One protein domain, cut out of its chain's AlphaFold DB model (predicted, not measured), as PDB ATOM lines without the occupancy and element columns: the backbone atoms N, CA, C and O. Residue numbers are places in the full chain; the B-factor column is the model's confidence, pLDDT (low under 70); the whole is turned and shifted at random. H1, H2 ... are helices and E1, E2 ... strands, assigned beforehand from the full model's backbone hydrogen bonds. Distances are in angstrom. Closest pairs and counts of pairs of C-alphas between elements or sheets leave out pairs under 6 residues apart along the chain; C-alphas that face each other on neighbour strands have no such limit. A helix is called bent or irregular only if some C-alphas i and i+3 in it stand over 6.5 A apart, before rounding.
ATOM      1  N   ASP A 211      22.137  16.928   7.000       93.31
ATOM      2  CA  ASP A 211      21.757  16.182   8.199       93.31
ATOM      3  C   ASP A 211      22.383  16.798   9.460       93.31
ATOM      4  O   ASP A 211      21.671  17.192  10.382       93.31
ATOM      5  N   LYS A 212      23.706  17.022   9.451       94.19
ATOM      6  CA  LYS A 212      24.448  17.597  10.588       94.19
ATOM      7  C   LYS A 212      23.885  18.938  11.074       94.19
ATOM      8  O   LYS A 212      23.816  19.170  12.278       94.19
ATOM      9  N   TYR A 213      23.518  19.827  10.153       95.50
ATOM     10  CA  TYR A 213      23.000  21.159  10.476       95.50
ATOM     11  C   TYR A 213      21.463  21.217  10.509       95.50
ATOM     12  O   TYR A 213      20.898  22.291  10.736       95.50
ATOM     13  N   GLY A 214      20.773  20.096  10.277       94.56
ATOM     14  CA  GLY A 214      19.313  20.030  10.253       94.56
ATOM     15  C   GLY A 214      18.694  20.957   9.205       94.56
ATOM     16  O   GLY A 214      17.860  21.796   9.541       94.56
ATOM     17  N   ILE A 215      19.127  20.836   7.943       95.56
ATOM     18  CA  ILE A 215      18.701  21.649   6.791       95.56
ATOM     19  C   ILE A 215      18.051  20.732   5.741       95.56
ATOM     20  O   ILE A 215      18.698  20.284   4.792       95.56
ATOM     21  N   PRO A 216      16.746  20.433   5.861       92.62
ATOM     22  CA  PRO A 216      16.110  19.395   5.054       92.62
ATOM     23  C   PRO A 216      16.074  19.709   3.554       92.62
ATOM     24  O   PRO A 216      16.152  18.794   2.735       92.62
ATOM     25  N   GLY A 217      15.961  20.988   3.186       93.94
ATOM     26  CA  GLY A 217      15.958  21.409   1.785       93.94
ATOM     27  C   GLY A 217      17.304  21.180   1.088       93.94
ATOM     28  O   GLY A 217      17.320  20.868  -0.100       93.94
ATOM     29  N   LEU A 218      18.418  21.265   1.824       96.94
ATOM     30  CA  LEU A 218      19.752  21.014   1.278       96.94
ATOM     31  C   LEU A 218      19.942  19.531   0.954       96.94
ATOM     32  O   LEU A 218      20.507  19.205  -0.084       96.94
ATOM     33  N   ALA A 219      19.427  18.636   1.803       95.19
ATOM     34  CA  ALA A 219      19.488  17.196   1.565       95.19
ATOM     35  C   ALA A 219      18.768  16.825   0.261       95.19
ATOM     36  O   ALA A 219      19.324  16.121  -0.580       95.19
ATOM     37  N   LYS A 220      17.552  17.356   0.063       94.69
ATOM     38  CA  LYS A 220      16.777  17.139  -1.167       94.69
ATOM     39  C   LYS A 220      17.490  17.692  -2.399       94.69
ATOM     40  O   LYS A 220      17.571  16.990  -3.401       94.69
ATOM     41  N   LEU A 221      18.038  18.907  -2.312       96.81
ATOM     42  CA  LEU A 221      18.787  19.502  -3.417       96.81
ATOM     43  C   LEU A 221      20.032  18.678  -3.769       96.81
ATOM     44  O   LEU A 221      20.305  18.478  -4.944       96.81
ATOM     45  N   ALA A 222      20.763  18.170  -2.775       97.50
ATOM     46  CA  ALA A 222      21.969  17.389  -3.025       97.50
ATOM     47  C   ALA A 222      21.692  16.060  -3.735       97.50
ATOM     48  O   ALA A 222      22.454  15.660  -4.613       97.50
ATOM     49  N   VAL A 223      20.585  15.398  -3.390       96.69
ATOM     50  CA  VAL A 223      20.113  14.210  -4.116       96.69
ATOM     51  C   VAL A 223      19.661  14.586  -5.528       96.69
ATOM     52  O   VAL A 223      20.008  13.884  -6.472       96.69
ATOM     53  N   ALA A 224      18.940  15.700  -5.690       94.94
ATOM     54  CA  ALA A 224      18.479  16.165  -6.997       94.94
ATOM     55  C   ALA A 224      19.645  16.492  -7.944       94.94
ATOM     56  O   ALA A 224      19.664  15.987  -9.058       94.94
ATOM     57  N   LYS A 225      20.655  17.237  -7.480       95.00
ATOM     58  CA  LYS A 225      21.867  17.555  -8.255       95.00
ATOM     59  C   LYS A 225      22.652  16.317  -8.667       95.00
ATOM     60  O   LYS A 225      23.114  16.214  -9.797       95.00
ATOM     61  N   GLN A 226      22.781  15.346  -7.761       95.38
ATOM     62  CA  GLN A 226      23.429  14.081  -8.098       95.38
ATOM     63  C   GLN A 226      22.632  13.309  -9.160       95.38
ATOM     64  O   GLN A 226      23.228  12.711 -10.050       95.38
ATOM     65  N   GLN A 227      21.297  13.330  -9.076       93.50
ATOM     66  CA  GLN A 227      20.427  12.711 -10.073       93.50
ATOM     67  C   GLN A 227      20.539  13.404 -11.438       93.50
ATOM     68  O   GLN A 227      20.678  12.719 -12.442       93.50
ATOM     69  N   GLU A 228      20.504  14.734 -11.473       90.81
ATOM     70  CA  GLU A 228      20.657  15.546 -12.688       90.81
ATOM     71  C   GLU A 228      21.976  15.229 -13.401       90.81
ATOM     72  O   GLU A 228      21.978  14.943 -14.594       90.81
ATOM     73  N   TYR A 229      23.078  15.110 -12.651       89.62
ATOM     74  CA  TYR A 229      24.369  14.723 -13.221       89.62
ATOM     75  C   TYR A 229      24.329  13.350 -13.923       89.62
ATOM     76  O   TYR A 229      24.957  13.180 -14.968       89.62
ATOM     77  N   TYR A 230      23.566  12.380 -13.394       90.12
ATOM     78  CA  TYR A 230      23.366  11.075 -14.044       90.12
ATOM     79  C   TYR A 230      22.528  11.129 -15.322       90.12
ATOM     80  O   TYR A 230      22.693  10.259 -16.177       90.12
ATOM     81  N   LEU A 231      21.628  12.107 -15.437       86.25
ATOM     82  CA  LEU A 231      20.754  12.267 -16.598       86.25
ATOM     83  C   LEU A 231      21.437  13.053 -17.723       86.25
ATOM     84  O   LEU A 231      21.255  12.714 -18.890       86.25
ATOM     85  N   ASP A 232      22.249  14.051 -17.375       82.06
ATOM     86  CA  ASP A 232      22.863  14.969 -18.341       82.06
ATOM     87  C   ASP A 232      24.192  14.465 -18.919       82.06
ATOM     88  O   ASP A 232      24.676  14.988 -19.925       82.06
ATOM     89  N   THR A 233      24.805  13.461 -18.289       79.38
ATOM     90  CA  THR A 233      26.119  12.935 -18.680       79.38
ATOM     91  C   THR A 233      26.037  11.444 -19.001       79.38
ATOM     92  O   THR A 233      25.365  10.675 -18.311       79.38
ATOM     93  N   ASP A 234      26.772  11.003 -20.024       82.00
ATOM     94  CA  ASP A 234      26.918   9.577 -20.328       82.00
ATOM     95  C   ASP A 234      27.884   8.915 -19.332       82.00
ATOM     96  O   ASP A 234      29.094   8.851 -19.538       82.00
ATOM     97  N   ILE A 235      27.338   8.517 -18.183       83.25
ATOM     98  CA  ILE A 235      28.088   7.946 -17.054       83.25
ATOM     99  C   ILE A 235      28.060   6.430 -17.126       83.25
ATOM    100  O   ILE A 235      26.992   5.846 -17.282       83.25
ATOM    101  N   ASP A 236      29.203   5.780 -16.953       85.56
ATOM    102  CA  ASP A 236      29.267   4.322 -16.984       85.56
ATOM    103  C   ASP A 236      28.667   3.671 -15.717       85.56
ATOM    104  O   ASP A 236      28.626   4.258 -14.630       85.56
ATOM    105  N   VAL A 237      28.216   2.419 -15.830       87.44
ATOM    106  CA  VAL A 237      27.701   1.640 -14.692       87.44
ATOM    107  C   VAL A 237      28.745   1.548 -13.578       87.44
ATOM    108  O   VAL A 237      28.390   1.711 -12.408       87.44
ATOM    109  N   SER A 238      30.024   1.351 -13.919       88.88
ATOM    110  CA  SER A 238      31.120   1.282 -12.939       88.88
ATOM    111  C   SER A 238      31.224   2.558 -12.091       88.88
ATOM    112  O   SER A 238      31.366   2.485 -10.868       88.88
ATOM    113  N   GLN A 239      31.037   3.732 -12.701       91.56
ATOM    114  CA  GLN A 239      31.042   5.029 -12.020       91.56
ATOM    115  C   GLN A 239      29.858   5.168 -11.052       91.56
ATOM    116  O   GLN A 239      30.030   5.603  -9.907       91.56
ATOM    117  N   ILE A 240      28.660   4.741 -11.463       93.75
ATOM    118  CA  ILE A 240      27.477   4.737 -10.588       93.75
ATOM    119  C   ILE A 240      27.701   3.787  -9.401       93.75
ATOM    120  O   ILE A 240      27.434   4.158  -8.257       93.75
ATOM    121  N   VAL A 241      28.241   2.588  -9.642       94.81
ATOM    122  CA  VAL A 241      28.542   1.592  -8.598       94.81
ATOM    123  C   VAL A 241      29.623   2.091  -7.641       94.81
ATOM    124  O   VAL A 241      29.503   1.920  -6.426       94.81
ATOM    125  N   TRP A 242      30.651   2.769  -8.150       95.06
ATOM    126  CA  TRP A 242      31.664   3.421  -7.326       95.06
ATOM    127  C   TRP A 242      31.041   4.453  -6.377       95.06
ATOM    128  O   TRP A 242      31.342   4.473  -5.176       95.06
ATOM    129  N   ALA A 243      30.121   5.282  -6.879       96.81
ATOM    130  CA  ALA A 243      29.402   6.249  -6.057       96.81
ATOM    131  C   ALA A 243      28.453   5.554  -5.057       96.81
ATOM    132  O   ALA A 243      28.414   5.933  -3.882       96.81
ATOM    133  N   ALA A 244      27.798   4.460  -5.461       97.12
ATOM    134  CA  ALA A 244      26.942   3.643  -4.602       97.12
ATOM    135  C   ALA A 244      27.723   3.048  -3.418       97.12
ATOM    136  O   ALA A 244      27.334   3.244  -2.264       97.12
ATOM    137  N   ARG A 245      28.882   2.422  -3.673       96.44
ATOM    138  CA  ARG A 245      29.817   1.934  -2.637       96.44
ATOM    139  C   ARG A 245      30.119   3.016  -1.606       96.44
ATOM    140  O   ARG A 245      30.066   2.797  -0.395       96.44
ATOM    141  N   ARG A 246      30.389   4.231  -2.083       96.75
ATOM    142  CA  ARG A 246      30.696   5.391  -1.241       96.75
ATOM    143  C   ARG A 246      29.498   5.914  -0.456       96.75
ATOM    144  O   ARG A 246      29.724   6.455   0.630       96.75
ATOM    145  N   ALA A 247      28.286   5.796  -0.992       97.38
ATOM    146  CA  ALA A 247      27.051   6.173  -0.313       97.38
ATOM    147  C   ALA A 247      26.747   5.183   0.818       97.38
ATOM    148  O   ALA A 247      26.504   5.598   1.950       97.38
ATOM    149  N   TYR A 248      26.871   3.880   0.549       96.56
ATOM    150  CA  TYR A 248      26.670   2.823   1.544       96.56
ATOM    151  C   TYR A 248      27.697   2.881   2.680       96.56
ATOM    152  O   TYR A 248      27.344   2.657   3.836       96.56
ATOM    153  N   ALA A 249      28.936   3.281   2.388       95.62
ATOM    154  CA  ALA A 249      29.960   3.481   3.411       95.62
ATOM    155  C   ALA A 249      29.727   4.712   4.313       95.62
ATOM    156  O   ALA A 249      30.300   4.782   5.399       95.62
ATOM    157  N   ARG A 250      28.951   5.714   3.871       94.44
ATOM    158  CA  ARG A 250      28.822   7.015   4.564       94.44
ATOM    159  C   ARG A 250      27.475   7.236   5.223       94.44
ATOM    160  O   ARG A 250      27.419   7.723   6.347       94.44
ATOM    161  N   PHE A 251      26.407   6.948   4.499       94.62
ATOM    162  CA  PHE A 251      25.039   7.194   4.942       94.62
ATOM    163  C   PHE A 251      24.490   5.917   5.543       94.62
ATOM    164  O   PHE A 251      24.940   4.843   5.165       94.62
ATOM    165  N   GLN A 252      23.565   6.014   6.491       91.50
ATOM    166  CA  GLN A 252      23.002   4.860   7.188       91.50
ATOM    167  C   GLN A 252      21.505   4.766   6.934       91.50
ATOM    168  O   GLN A 252      20.832   5.779   6.811       91.50
ATOM    169  N   GLY A 253      20.977   3.545   6.977       91.69
ATOM    170  CA  GLY A 253      19.568   3.279   6.696       91.69
ATOM    171  C   GLY A 253      19.410   2.646   5.323       91.69
ATOM    172  O   GLY A 253      20.077   3.031   4.368       91.69
ATOM    173  N   ARG A 254      18.555   1.629   5.236       90.62
ATOM    174  CA  ARG A 254      18.316   0.913   3.981       90.62
ATOM    175  C   ARG A 254      17.728   1.837   2.916       90.62
ATOM    176  O   ARG A 254      18.201   1.847   1.791       90.62
ATOM    177  N   HIS A 255      16.754   2.654   3.310       93.50
ATOM    178  CA  HIS A 255      16.036   3.556   2.412       93.50
ATOM    179  C   HIS A 255      16.590   4.983   2.392       93.50
ATOM    180  O   HIS A 255      15.895   5.865   1.894       93.50
ATOM    181  N   ASP A 256      17.806   5.227   2.896       95.88
ATOM    182  CA  ASP A 256      18.416   6.560   2.831       95.88
ATOM    183  C   ASP A 256      18.363   7.094   1.394       95.88
ATOM    184  O   ASP A 256      18.701   6.385   0.441       95.88
ATOM    185  N   ALA A 257      17.920   8.340   1.228       96.00
ATOM    186  CA  ALA A 257      17.618   8.876  -0.091       96.00
ATOM    187  C   ALA A 257      18.828   8.892  -1.032       96.00
ATOM    188  O   ALA A 257      18.681   8.607  -2.222       96.00
ATOM    189  N   MET A 258      20.028   9.172  -0.510       96.50
ATOM    190  CA  MET A 258      21.244   9.154  -1.317       96.50
ATOM    191  C   MET A 258      21.629   7.723  -1.699       96.50
ATOM    192  O   MET A 258      22.015   7.490  -2.840       96.50
ATOM    193  N   ARG A 259      21.477   6.731  -0.811       96.69
ATOM    194  CA  ARG A 259      21.666   5.313  -1.182       96.69
ATOM    195  C   ARG A 259      20.661   4.857  -2.243       96.69
ATOM    196  O   ARG A 259      21.056   4.254  -3.240       96.69
ATOM    197  N   MET A 260      19.382   5.175  -2.051       95.88
ATOM    198  CA  MET A 260      18.307   4.759  -2.951       95.88
ATOM    199  C   MET A 260      18.390   5.423  -4.323       95.88
ATOM    200  O   MET A 260      18.052   4.778  -5.310       95.88
ATOM    201  N   LEU A 261      18.902   6.653  -4.424       96.00
ATOM    202  CA  LEU A 261      19.216   7.265  -5.718       96.00
ATOM    203  C   LEU A 261      20.117   6.354  -6.565       96.00
ATOM    204  O   LEU A 261      19.816   6.107  -7.730       96.00
ATOM    205  N   HIS A 262      21.187   5.822  -5.972       96.44
ATOM    206  CA  HIS A 262      22.118   4.957  -6.694       96.44
ATOM    207  C   HIS A 262      21.483   3.609  -7.043       96.44
ATOM    208  O   HIS A 262      21.724   3.096  -8.126       96.44
ATOM    209  N   VAL A 263      20.619   3.064  -6.178       95.81
ATOM    210  CA  VAL A 263      19.828   1.861  -6.497       95.81
ATOM    211  C   VAL A 263      18.967   2.082  -7.742       95.81
ATOM    212  O   VAL A 263      18.958   1.242  -8.642       95.81
ATOM    213  N   ILE A 264      18.252   3.210  -7.793       93.50
ATOM    214  CA  ILE A 264      17.395   3.580  -8.923       93.50
ATOM    215  C   ILE A 264      18.248   3.720 -10.189       93.50
ATOM    216  O   ILE A 264      17.937   3.112 -11.208       93.50
ATOM    217  N   GLU A 265      19.341   4.485 -10.128       92.75
ATOM    218  CA  GLU A 265      20.178   4.756 -11.299       92.75
ATOM    219  C   GLU A 265      20.846   3.491 -11.848       92.75
ATOM    220  O   GLU A 265      20.771   3.214 -13.047       92.75
ATOM    221  N   THR A 266      21.433   2.673 -10.969       93.06
ATOM    222  CA  THR A 266      22.013   1.384 -11.355       93.06
ATOM    223  C   THR A 266      20.945   0.471 -11.956       93.06
ATOM    224  O   THR A 266      21.148  -0.070 -13.040       93.06
ATOM    225  N   GLY A 267      19.785   0.328 -11.306       91.56
ATOM    226  CA  GLY A 267      18.702  -0.525 -11.799       91.56
ATOM    227  C   GLY A 267      18.176  -0.089 -13.169       91.56
ATOM    228  O   GLY A 267      18.003  -0.935 -14.046       91.56
ATOM    229  N   ARG A 268      17.998   1.221 -13.389       88.38
ATOM    230  CA  ARG A 268      17.567   1.775 -14.679       88.38
ATOM    231  C   ARG A 268      18.588   1.526 -15.779       88.38
ATOM    232  O   ARG A 268      18.216   1.129 -16.881       88.38
ATOM    233  N   ARG A 269      19.880   1.727 -15.498       87.62
ATOM    234  CA  ARG A 269      20.934   1.504 -16.496       87.62
ATOM    235  C   ARG A 269      21.037   0.030 -16.878       87.62
ATOM    236  O   ARG A 269      21.083  -0.305 -18.062       87.62
ATOM    237  N   LEU A 270      20.972  -0.844 -15.876       88.69
ATOM    238  CA  LEU A 270      21.008  -2.290 -16.052       88.69
ATOM    239  C   LEU A 270      19.729  -2.857 -16.674       88.69
ATOM    240  O   LEU A 270      19.776  -3.955 -17.217       88.69
ATOM    241  N   ALA A 271      18.604  -2.131 -16.675       86.06
ATOM    242  CA  ALA A 271      17.362  -2.568 -17.320       86.06
ATOM    243  C   ALA A 271      17.522  -2.823 -18.831       86.06
ATOM    244  O   ALA A 271      16.707  -3.528 -19.428       86.06
ATOM    245  N   LYS A 272      18.592  -2.322 -19.459       80.62
ATOM    246  CA  LYS A 272      18.957  -2.647 -20.847       80.62
ATOM    247  C   LYS A 272      19.526  -4.070 -20.995       80.62
ATOM    248  O   LYS A 272      19.357  -4.681 -22.044       80.62
ATOM    249  N   CYS A 273      20.100  -4.642 -19.939       81.19
ATOM    250  CA  CYS A 273      20.701  -5.978 -19.926       81.19
ATOM    251  C   CYS A 273      19.663  -7.099 -19.756       81.19
ATOM    252  O   CYS A 273      18.575  -6.917 -19.192       81.19
ATOM    253  N   THR A 274      20.003  -8.298 -20.220       79.94
ATOM    254  CA  THR A 274      19.261  -9.531 -19.925       79.94
ATOM    255  C   THR A 274      19.631 -10.071 -18.536       79.94
ATOM    256  O   THR A 274      20.736  -9.820 -18.052       79.94
ATOM    257  N   PRO A 275      18.760 -10.868 -17.888       77.62
ATOM    258  CA  PRO A 275      19.104 -11.505 -16.617       77.62
ATOM    259  C   PRO A 275      20.344 -12.404 -16.706       77.62
ATOM    260  O   PRO A 275      21.073 -12.535 -15.732       77.62
ATOM    261  N   LYS A 276      20.607 -13.011 -17.873       73.69
ATOM    262  CA  LYS A 276      21.809 -13.830 -18.074       73.69
ATOM    263  C   LYS A 276      23.076 -12.980 -17.969       73.69
ATOM    264  O   LYS A 276      23.918 -13.318 -17.155       73.69
ATOM    265  N   GLN A 277      23.136 -11.847 -18.668       75.19
ATOM    266  CA  GLN A 277      24.272 -10.908 -18.615       75.19
ATOM    267  C   GLN A 277      24.537 -10.375 -17.192       75.19
ATOM    268  O   GLN A 277      25.668 -10.145 -16.783       75.19
ATOM    269  N   LEU A 278      23.493 -10.215 -16.373       73.38
ATOM    270  CA  LEU A 278      23.648  -9.729 -14.996       73.38
ATOM    271  C   LEU A 278      24.292 -10.752 -14.044       73.38
ATOM    272  O   LEU A 278      25.098 -10.363 -13.196       73.38
ATOM    273  N   PHE A 279      23.941 -12.039 -14.166       65.38
ATOM    274  CA  PHE A 279      24.248 -13.060 -13.146       65.38
ATOM    275  C   PHE A 279      25.075 -14.253 -13.632       65.38
ATOM    276  O   PHE A 279      25.525 -15.044 -12.803       65.38
ATOM    277  N   LEU A 280      25.264 -14.412 -14.940       65.25
ATOM    278  CA  LEU A 280      26.084 -15.464 -15.528       65.25
ATOM    279  C   LEU A 280      27.272 -14.801 -16.223       65.25
ATOM    280  O   LEU A 280      27.080 -13.958 -17.090       65.25
ATOM    281  N   ASN A 281      28.487 -15.188 -15.832       56.47
ATOM    282  CA  ASN A 281      29.697 -14.802 -16.547       56.47
ATOM    283  C   ASN A 281      29.723 -15.584 -17.867       56.47
ATOM    284  O   ASN A 281      30.045 -16.773 -17.864       56.47
ATOM    285  N   ASP A 282      29.340 -14.944 -18.966       58.56
ATOM    286  CA  ASP A 282      29.630 -15.435 -20.311       58.56
ATOM    287  C   ASP A 282      30.468 -14.362 -21.007       58.56
ATOM    288  O   ASP A 282      29.951 -13.326 -21.426       58.56
ATOM    289  N   ASP A 283      31.782 -14.595 -21.065       55.78
ATOM    290  CA  ASP A 283      32.812 -13.624 -21.468       55.78
ATOM    291  C   ASP A 283      32.625 -13.063 -22.899       55.78
ATOM    292  O   ASP A 283      33.374 -12.187 -23.326       55.78
ATOM    293  N   ASN A 284      31.639 -13.554 -23.661       53.75
ATOM    294  CA  ASN A 284      31.414 -13.210 -25.065       53.75
ATOM    295  C   ASN A 284      30.189 -12.312 -25.342       53.75
ATOM    296  O   ASN A 284      29.952 -12.002 -26.510       53.75
ATOM    297  N   GLU A 285      29.403 -11.886 -24.338       53.81
ATOM    298  CA  GLU A 285      28.126 -11.178 -24.597       53.81
ATOM    299  C   GLU A 285      27.755 -10.049 -23.603       53.81
ATOM    300  O   GLU A 285      26.653  -9.491 -23.686       53.81
ATOM    301  N   ASP A 286      28.640  -9.682 -22.669       54.44
ATOM    302  CA  ASP A 286      28.365  -8.635 -21.676       54.44
ATOM    303  C   ASP A 286      28.459  -7.222 -22.298       54.44
ATOM    304  O   ASP A 286      29.486  -6.799 -22.822       54.44
ATOM    305  N   VAL A 287      27.348  -6.474 -22.244       59.09
ATOM    306  CA  VAL A 287      27.220  -5.100 -22.786       59.09
ATOM    307  C   VAL A 287      27.992  -4.069 -21.945       59.09
ATOM    308  O   VAL A 287      28.313  -2.991 -22.438       59.09
ATOM    309  N   TYR A 288      28.290  -4.398 -20.685       65.94
ATOM    310  CA  TYR A 288      28.987  -3.547 -19.718       65.94
ATOM    311  C   TYR A 288      30.014  -4.373 -18.938       65.94
ATOM    312  O   TYR A 288      29.791  -5.561 -18.711       65.94
ATOM    313  N   ASP A 289      31.079  -3.732 -18.452       74.31
ATOM    314  CA  ASP A 289      31.904  -4.311 -17.388       74.31
ATOM    315  C   ASP A 289      31.099  -4.298 -16.075       74.31
ATOM    316  O   ASP A 289      30.765  -3.244 -15.524       74.31
ATOM    317  N   LEU A 290      30.717  -5.488 -15.608       84.62
ATOM    318  CA  LEU A 290      29.875  -5.686 -14.428       84.62
ATOM    319  C   LEU A 290      30.648  -6.238 -13.229       84.62
ATOM    320  O   LEU A 290      30.028  -6.565 -12.213       84.62
ATOM    321  N   ASP A 291      31.974  -6.339 -13.297       87.19
ATOM    322  CA  ASP A 291      32.758  -6.951 -12.224       87.19
ATOM    323  C   ASP A 291      32.652  -6.155 -10.923       87.19
ATOM    324  O   ASP A 291      32.393  -6.727  -9.858       87.19
ATOM    325  N   ASP A 292      32.720  -4.827 -11.012       90.00
ATOM    326  CA  ASP A 292      32.532  -3.942  -9.863       90.00
ATOM    327  C   ASP A 292      31.119  -4.029  -9.280       90.00
ATOM    328  O   ASP A 292      30.945  -4.045  -8.057       90.00
ATOM    329  N   PHE A 293      30.104  -4.138 -10.139       92.12
ATOM    330  CA  PHE A 293      28.718  -4.328  -9.719       92.12
ATOM    331  C   PHE A 293      28.538  -5.656  -8.973       92.12
ATOM    332  O   PHE A 293      27.987  -5.688  -7.868       92.12
ATOM    333  N   ARG A 294      29.030  -6.758  -9.552       89.94
ATOM    334  CA  ARG A 294      28.946  -8.108  -8.980       89.94
ATOM    335  C   ARG A 294      29.723  -8.184  -7.663       89.94
ATOM    336  O   ARG A 294      29.235  -8.780  -6.701       89.94
ATOM    337  N   ALA A 295      30.901  -7.568  -7.590       92.81
ATOM    338  CA  ALA A 295      31.691  -7.476  -6.367       92.81
ATOM    339  C   ALA A 295      30.952  -6.687  -5.278       92.81
ATOM    340  O   ALA A 295      30.822  -7.171  -4.153       92.81
ATOM    341  N   PHE A 296      30.371  -5.532  -5.612       95.25
ATOM    342  CA  PHE A 296      29.632  -4.739  -4.633       95.25
ATOM    343  C   PHE A 296      28.365  -5.443  -4.129       95.25
ATOM    344  O   PHE A 296      28.081  -5.399  -2.935       95.25
ATOM    345  N   CYS A 297      27.641  -6.161  -4.993       93.62
ATOM    346  CA  CYS A 297      26.506  -6.989  -4.576       93.62
ATOM    347  C   CYS A 297      26.913  -8.092  -3.582       93.62
ATOM    348  O   CYS A 297      26.153  -8.395  -2.663       93.62
ATOM    349  N   LYS A 298      28.106  -8.685  -3.741       92.69
ATOM    350  CA  LYS A 298      28.647  -9.678  -2.793       92.69
ATOM    351  C   LYS A 298      29.011  -9.043  -1.451       92.69
ATOM    352  O   LYS A 298      28.775  -9.650  -0.412       92.69
ATOM    353  N   GLU A 299      29.572  -7.834  -1.471       94.62
ATOM    354  CA  GLU A 299      29.890  -7.065  -0.261       94.62
ATOM    355  C   GLU A 299      28.620  -6.593   0.469       94.62
ATOM    356  O   GLU A 299      28.572  -6.584   1.697       94.62
ATOM    357  N   ASN A 300      27.592  -6.191  -0.284       95.00
ATOM    358  CA  ASN A 300      26.363  -5.581   0.215       95.00
ATOM    359  C   ASN A 300      25.140  -6.222  -0.455       95.00
ATOM    360  O   ASN A 300      24.598  -5.710  -1.436       95.00
ATOM    361  N   GLY A 301      24.667  -7.331   0.121       92.25
ATOM    362  CA  GLY A 301      23.503  -8.056  -0.396       92.25
ATOM    363  C   GLY A 301      22.215  -7.222  -0.435       92.25
ATOM    364  O   GLY A 301      21.396  -7.412  -1.330       92.25
ATOM    365  N   GLU A 302      22.058  -6.257   0.483       93.44
ATOM    366  CA  GLU A 302      20.930  -5.310   0.474       93.44
ATOM    367  C   GLU A 302      20.904  -4.469  -0.808       93.44
ATOM    368  O   GLU A 302      19.865  -4.379  -1.457       93.44
ATOM    369  N   PHE A 303      22.058  -3.927  -1.220       95.25
ATOM    370  CA  PHE A 303      22.175  -3.161  -2.463       95.25
ATOM    371  C   PHE A 303      21.800  -4.019  -3.672       95.25
ATOM    372  O   PHE A 303      20.987  -3.601  -4.495       95.25
ATOM    373  N   GLY A 304      22.355  -5.233  -3.759       93.56
ATOM    374  CA  GLY A 304      22.066  -6.145  -4.865       93.56
ATOM    375  C   GLY A 304      20.583  -6.507  -4.956       93.56
ATOM    376  O   GLY A 304      20.012  -6.498  -6.046       93.56
ATOM    377  N   TRP A 305      19.935  -6.763  -3.815       91.62
ATOM    378  CA  TRP A 305      18.497  -7.029  -3.763       91.62
ATOM    379  C   TRP A 305      17.669  -5.820  -4.204       91.62
ATOM    380  O   TRP A 305      16.777  -5.956  -5.040       91.62
ATOM    381  N   ASP A 306      17.966  -4.630  -3.685       93.38
ATOM    382  CA  ASP A 306      17.184  -3.434  -3.997       93.38
ATOM    383  C   ASP A 306      17.368  -3.013  -5.472       93.38
ATOM    384  O   ASP A 306      16.393  -2.627  -6.130       93.38
ATOM    385  N   VAL A 307      18.570  -3.191  -6.043       93.88
ATOM    386  CA  VAL A 307      18.820  -3.028  -7.487       93.88
ATOM    387  C   VAL A 307      18.046  -4.061  -8.295       93.88
ATOM    388  O   VAL A 307      17.403  -3.692  -9.272       93.88
ATOM    389  N   TRP A 308      18.049  -5.334  -7.895       90.44
ATOM    390  CA  TRP A 308      17.291  -6.388  -8.576       90.44
ATOM    391  C   TRP A 308      15.786  -6.092  -8.605       90.44
ATOM    392  O   TRP A 308      15.130  -6.249  -9.636       90.44
ATOM    393  N   GLN A 309      15.237  -5.605  -7.494       89.69
ATOM    394  CA  GLN A 309      13.836  -5.197  -7.408       89.69
ATOM    395  C   GLN A 309      13.539  -4.025  -8.356       89.69
ATOM    396  O   GLN A 309      12.506  -4.020  -9.026       89.69
ATOM    397  N   HIS A 310      14.432  -3.033  -8.431       91.06
ATOM    398  CA  HIS A 310      14.273  -1.893  -9.336       91.06
ATOM    399  C   HIS A 310      14.440  -2.282 -10.813       91.06
ATOM    400  O   HIS A 310      13.604  -1.916 -11.632       91.06
ATOM    401  N   TYR A 311      15.449  -3.092 -11.138       90.94
ATOM    402  CA  TYR A 311      15.681  -3.668 -12.465       90.94
ATOM    403  C   TYR A 311      14.436  -4.380 -13.001       90.94
ATOM    404  O   TYR A 311      14.005  -4.142 -14.129       90.94
ATOM    405  N   ASN A 312      13.826  -5.239 -12.182       87.12
ATOM    406  CA  ASN A 312      12.634  -5.972 -12.589       87.12
ATOM    407  C   ASN A 312      11.415  -5.065 -12.763       87.12
ATOM    408  O   ASN A 312      10.591  -5.317 -13.642       87.12
ATOM    409  N   TRP A 313      11.301  -4.017 -11.944       87.94
ATOM    410  CA  TRP A 313      10.262  -3.012 -12.121       87.94
ATOM    411  C   TRP A 313      10.420  -2.291 -13.466       87.94
ATOM    412  O   TRP A 313       9.452  -2.242 -14.221       87.94
ATOM    413  N   GLU A 314      11.631  -1.834 -13.803       87.44
ATOM    414  CA  GLU A 314      11.940  -1.174 -15.083       87.44
ATOM    415  C   GLU A 314      11.680  -2.096 -16.286       87.44
ATOM    416  O   GLU A 314      11.098  -1.678 -17.281       87.44
ATOM    417  N   LYS A 315      12.036  -3.387 -16.191       83.44
ATOM    418  CA  LYS A 315      11.727  -4.385 -17.233       83.44
ATOM    419  C   LYS A 315      10.228  -4.624 -17.418       83.44
ATOM    420  O   LYS A 315       9.805  -4.952 -18.524       83.44
ATOM    421  N   ALA A 316       9.451  -4.544 -16.340       80.12
ATOM    422  CA  ALA A 316       8.013  -4.779 -16.370       80.12
ATOM    423  C   ALA A 316       7.212  -3.559 -16.847       80.12
ATOM    424  O   ALA A 316       6.110  -3.754 -17.349       80.12
ATOM    425  N   HIS A 317       7.756  -2.348 -16.696       76.25
ATOM    426  CA  HIS A 317       7.097  -1.078 -17.013       76.25
ATOM    427  C   HIS A 317       7.955  -0.294 -18.010       76.25
ATOM    428  O   HIS A 317       8.486   0.770 -17.691       76.25
ATOM    429  N   GLY A 318       8.132  -0.864 -19.209       66.81
ATOM    430  CA  GLY A 318       8.897  -0.240 -20.292       66.81
ATOM    431  C   GLY A 318       8.396   1.169 -20.640       66.81
ATOM    432  O   GLY A 318       7.413   1.652 -20.083       66.81
ATOM    433  N   GLU A 319       9.063   1.847 -21.574       62.50
ATOM    434  CA  GLU A 319       8.757   3.251 -21.911       62.50
ATOM    435  C   GLU A 319       7.274   3.513 -22.219       62.50
ATOM    436  O   GLU A 319       6.757   4.555 -21.821       62.50
ATOM    437  N   ASP A 320       6.581   2.541 -22.816       57.72
ATOM    438  CA  ASP A 320       5.160   2.631 -23.166       57.72
ATOM    439  C   ASP A 320       4.210   2.689 -21.950       57.72
ATOM    440  O   ASP A 320       3.158   3.319 -22.034       57.72
ATOM    441  N   ASP A 321       4.579   2.092 -20.809       59.53
ATOM    442  CA  ASP A 321       3.757   2.062 -19.585       59.53
ATOM    443  C   ASP A 321       4.104   3.207 -18.608       59.53
ATOM    444  O   ASP A 321       3.391   3.451 -17.632       59.53
ATOM    445  N   ARG A 322       5.182   3.966 -18.869       64.69
ATOM    446  CA  ARG A 322       5.601   5.112 -18.039       64.69
ATOM    447  C   ARG A 322       4.597   6.267 -17.926       64.69
ATOM    448  O   ARG A 322       4.616   6.902 -16.872       64.69
ATOM    449  N   PRO A 323       3.708   6.574 -18.894       54.06
ATOM    450  CA  PRO A 323       2.763   7.686 -18.756       54.06
ATOM    451  C   PRO A 323       1.883   7.598 -17.499       54.06
ATOM    452  O   PRO A 323       1.506   8.630 -16.948       54.06
ATOM    453  N   GLU A 324       1.597   6.386 -17.009       55.75
ATOM    454  CA  GLU A 324       0.848   6.168 -15.763       55.75
ATOM    455  C   GLU A 324       1.680   6.444 -14.496       55.75
ATOM    456  O   GLU A 324       1.124   6.759 -13.443       55.75
ATOM    457  N   PHE A 325       3.011   6.346 -14.585       53.94
ATOM    458  CA  PHE A 325       3.934   6.396 -13.443       53.94
ATOM    459  C   PHE A 325       4.894   7.601 -13.458       53.94
ATOM    460  O   PHE A 325       5.642   7.800 -12.501       53.94
ATOM    461  N   GLY A 326       4.858   8.434 -14.499       62.94
ATOM    462  CA  GLY A 326       5.783   9.552 -14.690       62.94
ATOM    463  C   GLY A 326       7.173   9.094 -15.148       62.94
ATOM    464  O   GLY A 326       7.314   8.127 -15.888       62.94
ATOM    465  N   GLU A 327       8.228   9.786 -14.711       66.19
ATOM    466  CA  GLU A 327       9.617   9.537 -15.151       66.19
ATOM    467  C   GLU A 327      10.262   8.251 -14.585       66.19
ATOM    468  O   GLU A 327      11.452   8.007 -14.789       66.19
ATOM    469  N   GLY A 328       9.522   7.418 -13.847       78.81
ATOM    470  CA  GLY A 328      10.036   6.149 -13.336       78.81
ATOM    471  C   GLY A 328       9.225   5.590 -12.177       78.81
ATOM    472  O   GLY A 328       8.076   5.962 -11.952       78.81
ATOM    473  N   ARG A 329       9.838   4.677 -11.417       85.00
ATOM    474  CA  ARG A 329       9.170   3.996 -10.300       85.00
ATOM    475  C   ARG A 329       8.604   4.996  -9.285       85.00
ATOM    476  O   ARG A 329       9.367   5.855  -8.824       85.00
ATOM    477  N   PRO A 330       7.327   4.857  -8.860       86.06
ATOM    478  CA  PRO A 330       6.752   5.698  -7.818       86.06
ATOM    479  C   PRO A 330       7.645   5.728  -6.580       86.06
ATOM    480  O   PRO A 330       8.099   4.681  -6.108       86.06
ATOM    481  N   LYS A 331       7.911   6.926  -6.060       89.19
ATOM    482  CA  LYS A 331       8.822   7.144  -4.933       89.19
ATOM    483  C   LYS A 331       8.286   8.222  -4.004       89.19
ATOM    484  O   LYS A 331       7.758   9.233  -4.461       89.19
ATOM    485  N   GLU A 332       8.440   8.011  -2.704       90.88
ATOM    486  CA  GLU A 332       7.937   8.908  -1.667       90.88
ATOM    487  C   GLU A 332       9.071   9.331  -0.729       90.88
ATOM    488  O   GLU A 332       9.827   8.498  -0.228       90.88
ATOM    489  N   TRP A 333       9.172  10.637  -0.473       92.06
ATOM    490  CA  TRP A 333      10.114  11.198   0.491       92.06
ATOM    491  C   TRP A 333       9.513  11.179   1.894       92.06
ATOM    492  O   TRP A 333       8.536  11.879   2.156       92.06
ATOM    493  N   LYS A 334      10.139  10.449   2.817       92.38
ATOM    494  CA  LYS A 334       9.735  10.389   4.228       92.38
ATOM    495  C   LYS A 334      10.842  10.916   5.121       92.38
ATOM    496  O   LYS A 334      12.021  10.709   4.851       92.38
ATOM    497  N   ARG A 335      10.476  11.607   6.200       87.31
ATOM    498  CA  ARG A 335      11.459  11.936   7.239       87.31
ATOM    499  C   ARG A 335      11.850  10.660   7.970       87.31
ATOM    500  O   ARG A 335      10.971   9.930   8.427       87.31
ATOM    501  N   SER A 336      13.151  10.425   8.094       85.31
ATOM    502  CA  SER A 336      13.650   9.282   8.851       85.31
ATOM    503  C   SER A 336      13.606   9.570  10.352       85.31
ATOM    504  O   SER A 336      13.840  10.698  10.789       85.31
ATOM    505  N   ALA A 337      13.376   8.537  11.165       79.12
ATOM    506  CA  ALA A 337      13.419   8.641  12.628       79.12
ATOM    507  C   ALA A 337      14.818   9.006  13.168       79.12
ATOM    508  O   ALA A 337      14.958   9.398  14.324       79.12
ATOM    509  N   ARG A 338      15.859   8.859  12.340       75.56
ATOM    510  CA  ARG A 338      17.263   9.113  12.692       75.56
ATOM    511  C   ARG A 338      17.696  10.568  12.483       75.56
ATOM    512  O   ARG A 338      18.828  10.891  12.816       75.56
ATOM    513  N   GLY A 339      16.820  11.422  11.952       70.88
ATOM    514  CA  GLY A 339      17.262  12.599  11.203       70.88
ATOM    515  C   GLY A 339      17.514  12.217   9.740       70.88
ATOM    516  O   GLY A 339      17.749  11.050   9.430       70.88
ATOM    517  N   GLY A 340      17.348  13.169   8.821       83.38
ATOM    518  CA  GLY A 340      17.481  12.928   7.380       83.38
ATOM    519  C   GLY A 340      16.204  12.461   6.666       83.38
ATOM    520  O   GLY A 340      15.075  12.680   7.127       83.38
ATOM    521  N   TRP A 341      16.392  11.862   5.487       88.88
ATOM    522  CA  TRP A 341      15.321  11.532   4.550       88.88
ATOM    523  C   TRP A 341      15.456  10.117   3.996       88.88
ATOM    524  O   TRP A 341      16.487   9.752   3.435       88.88
ATOM    525  N   ASP A 342      14.361   9.375   4.081       93.38
ATOM    526  CA  ASP A 342      14.193   8.101   3.408       93.38
ATOM    527  C   ASP A 342      13.462   8.315   2.074       93.38
ATOM    528  O   ASP A 342      12.483   9.066   1.995       93.38
ATOM    529  N   LEU A 343      13.928   7.644   1.024       93.56
ATOM    530  CA  LEU A 343      13.273   7.570  -0.277       93.56
ATOM    531  C   LEU A 343      12.675   6.174  -0.441       93.56
ATOM    532  O   LEU A 343      13.360   5.218  -0.803       93.56
ATOM    533  N   VAL A 344      11.383   6.053  -0.157       90.88
ATOM    534  CA  VAL A 344      10.683   4.770  -0.215       90.88
ATOM    535  C   VAL A 344      10.184   4.545  -1.633       90.88
ATOM    536  O   VAL A 344       9.393   5.332  -2.154       90.88
ATOM    537  N   LEU A 345      10.643   3.461  -2.253       89.12
ATOM    538  CA  LEU A 345      10.149   3.031  -3.554       89.12
ATOM    539  C   LEU A 345       8.826   2.289  -3.387       89.12
ATOM    540  O   LEU A 345       8.698   1.391  -2.556       89.12
ATOM    541  N   GLY A 346       7.841   2.659  -4.196       82.50
ATOM    542  CA  GLY A 346       6.558   1.982  -4.238       82.50
ATOM    543  C   GLY A 346       6.664   0.593  -4.863       82.50
ATOM    544  O   GLY A 346       7.552   0.331  -5.675       82.50
ATOM    545  N   TRP A 347       5.690  -0.254  -4.522       72.00
ATOM    546  CA  TRP A 347       5.389  -1.530  -5.177       72.00
ATOM    547  C   TRP A 347       6.543  -2.525  -5.064       72.00
ATOM    548  O   TRP A 347       7.465  -2.515  -5.876       72.00
ATOM    549  N   ASP A 348       6.502  -3.399  -4.058       71.19
ATOM    550  CA  ASP A 348       7.427  -4.530  -3.997       71.19
ATOM    551  C   ASP A 348       7.184  -5.437  -5.216       71.19
ATOM    552  O   ASP A 348       6.049  -5.829  -5.500       71.19
TER     553      ASP A 348
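AT A GLANCE: This is residues 211 to 348 of the 394 residues of a protein of Ascobolus immersus RN42 (UniProt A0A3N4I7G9). H3 runs through the middle of a cluster of helices, with H1 and H2 packed along it and H6 crossing it, while H5 packs side by side with H2. A small strand hairpin, E1 and E2, packs by way of E2 on residues 257 to 264 of H3, and the short helices H4 and H7 lie out at the edges, touching no helix. The printed part has 138 residues, with seven named helices followed by two named strands, which form one antiparallel sheet in the order E1, E2; the class is mostly helix. It is compact, with a radius of gyration of the C-alphas of 15.2 A and spans of 50 by 35 by 29 A.

HOW THE PARTS SIT: H1, residues 216 to 232, touches H3, residues 257 to 270, with residues 223 to 230 alone; they run the same way at a shallow tilt of 16 degrees, and their closest C-alphas, of Val 223 and Met 258, are 5.9 A apart. H2, residues 237 to 248, forms a helical hairpin with H3, opposite ways at 22 degrees, closest at the C-alphas of Ala 244 and His 262, 5.4 A. H3 is the hub; it also touches H6, residues 301 to 316, at a steep tilt of 53 degrees, closest at the C-alphas of Gly 267 and Tyr 311, 4.4 A. H4, residues 275 to 279, is close to H3 but not clearly touching, the C-alphas of Leu 270 and Leu 278 being 8.0 A apart. H5, residues 291 to 299, touches H2 at a shallow tilt of 23 degrees, closest at the C-alphas of Val 241 and Phe 293, 6.0 A. H5 and H6 touch only at the corner, closest at the C-alphas of Cys 297 and Gly 304, 4.5 A. H7, residues 319 to 324, is apart from H6 and irregular, with C-alphas 320 and 323 7.1 A apart. E1, residues 331 to 335, and E2, residues 341 to 345, form an antiparallel hairpin; N 334 and O 342 are within hydrogen-bond range at 2.8 A, as are N 344 and O 332 at 2.9 A. The closest C-alphas of H3 and E2, of Ala 257 and Leu 343, are 4.5 A apart. Every O i to N i+4 pair is within hydrogen-bond range in H1, H2, H4, H5 and H6; H3 has 9 of 10, and H7 0 of 2 with 2 of 3 O i to N i+3 pairs.

IN THESE COORDINATES: H1 begins at C-alpha 216 (16.110, 19.395, 5.054) and is 24.7 A long. H2 is 16.3 A, H3 19.8 A, H5 12.3 A and H6 22.5 A long. E1 is 13.3 A long, and E2, 12.8 A, ends at C-alpha 345 (10.149, 3.031, -3.554).

THE WHOLE: The two C-alphas farthest apart, of Tyr 213 and Asn 284, are 50.2 A apart. The printed part has no cut, and the link from H4 to H5, 11 residues, is long. Mean pLDDT of the printed part is 85.3; residues 279 to 288 and 318 to 327 are under 70.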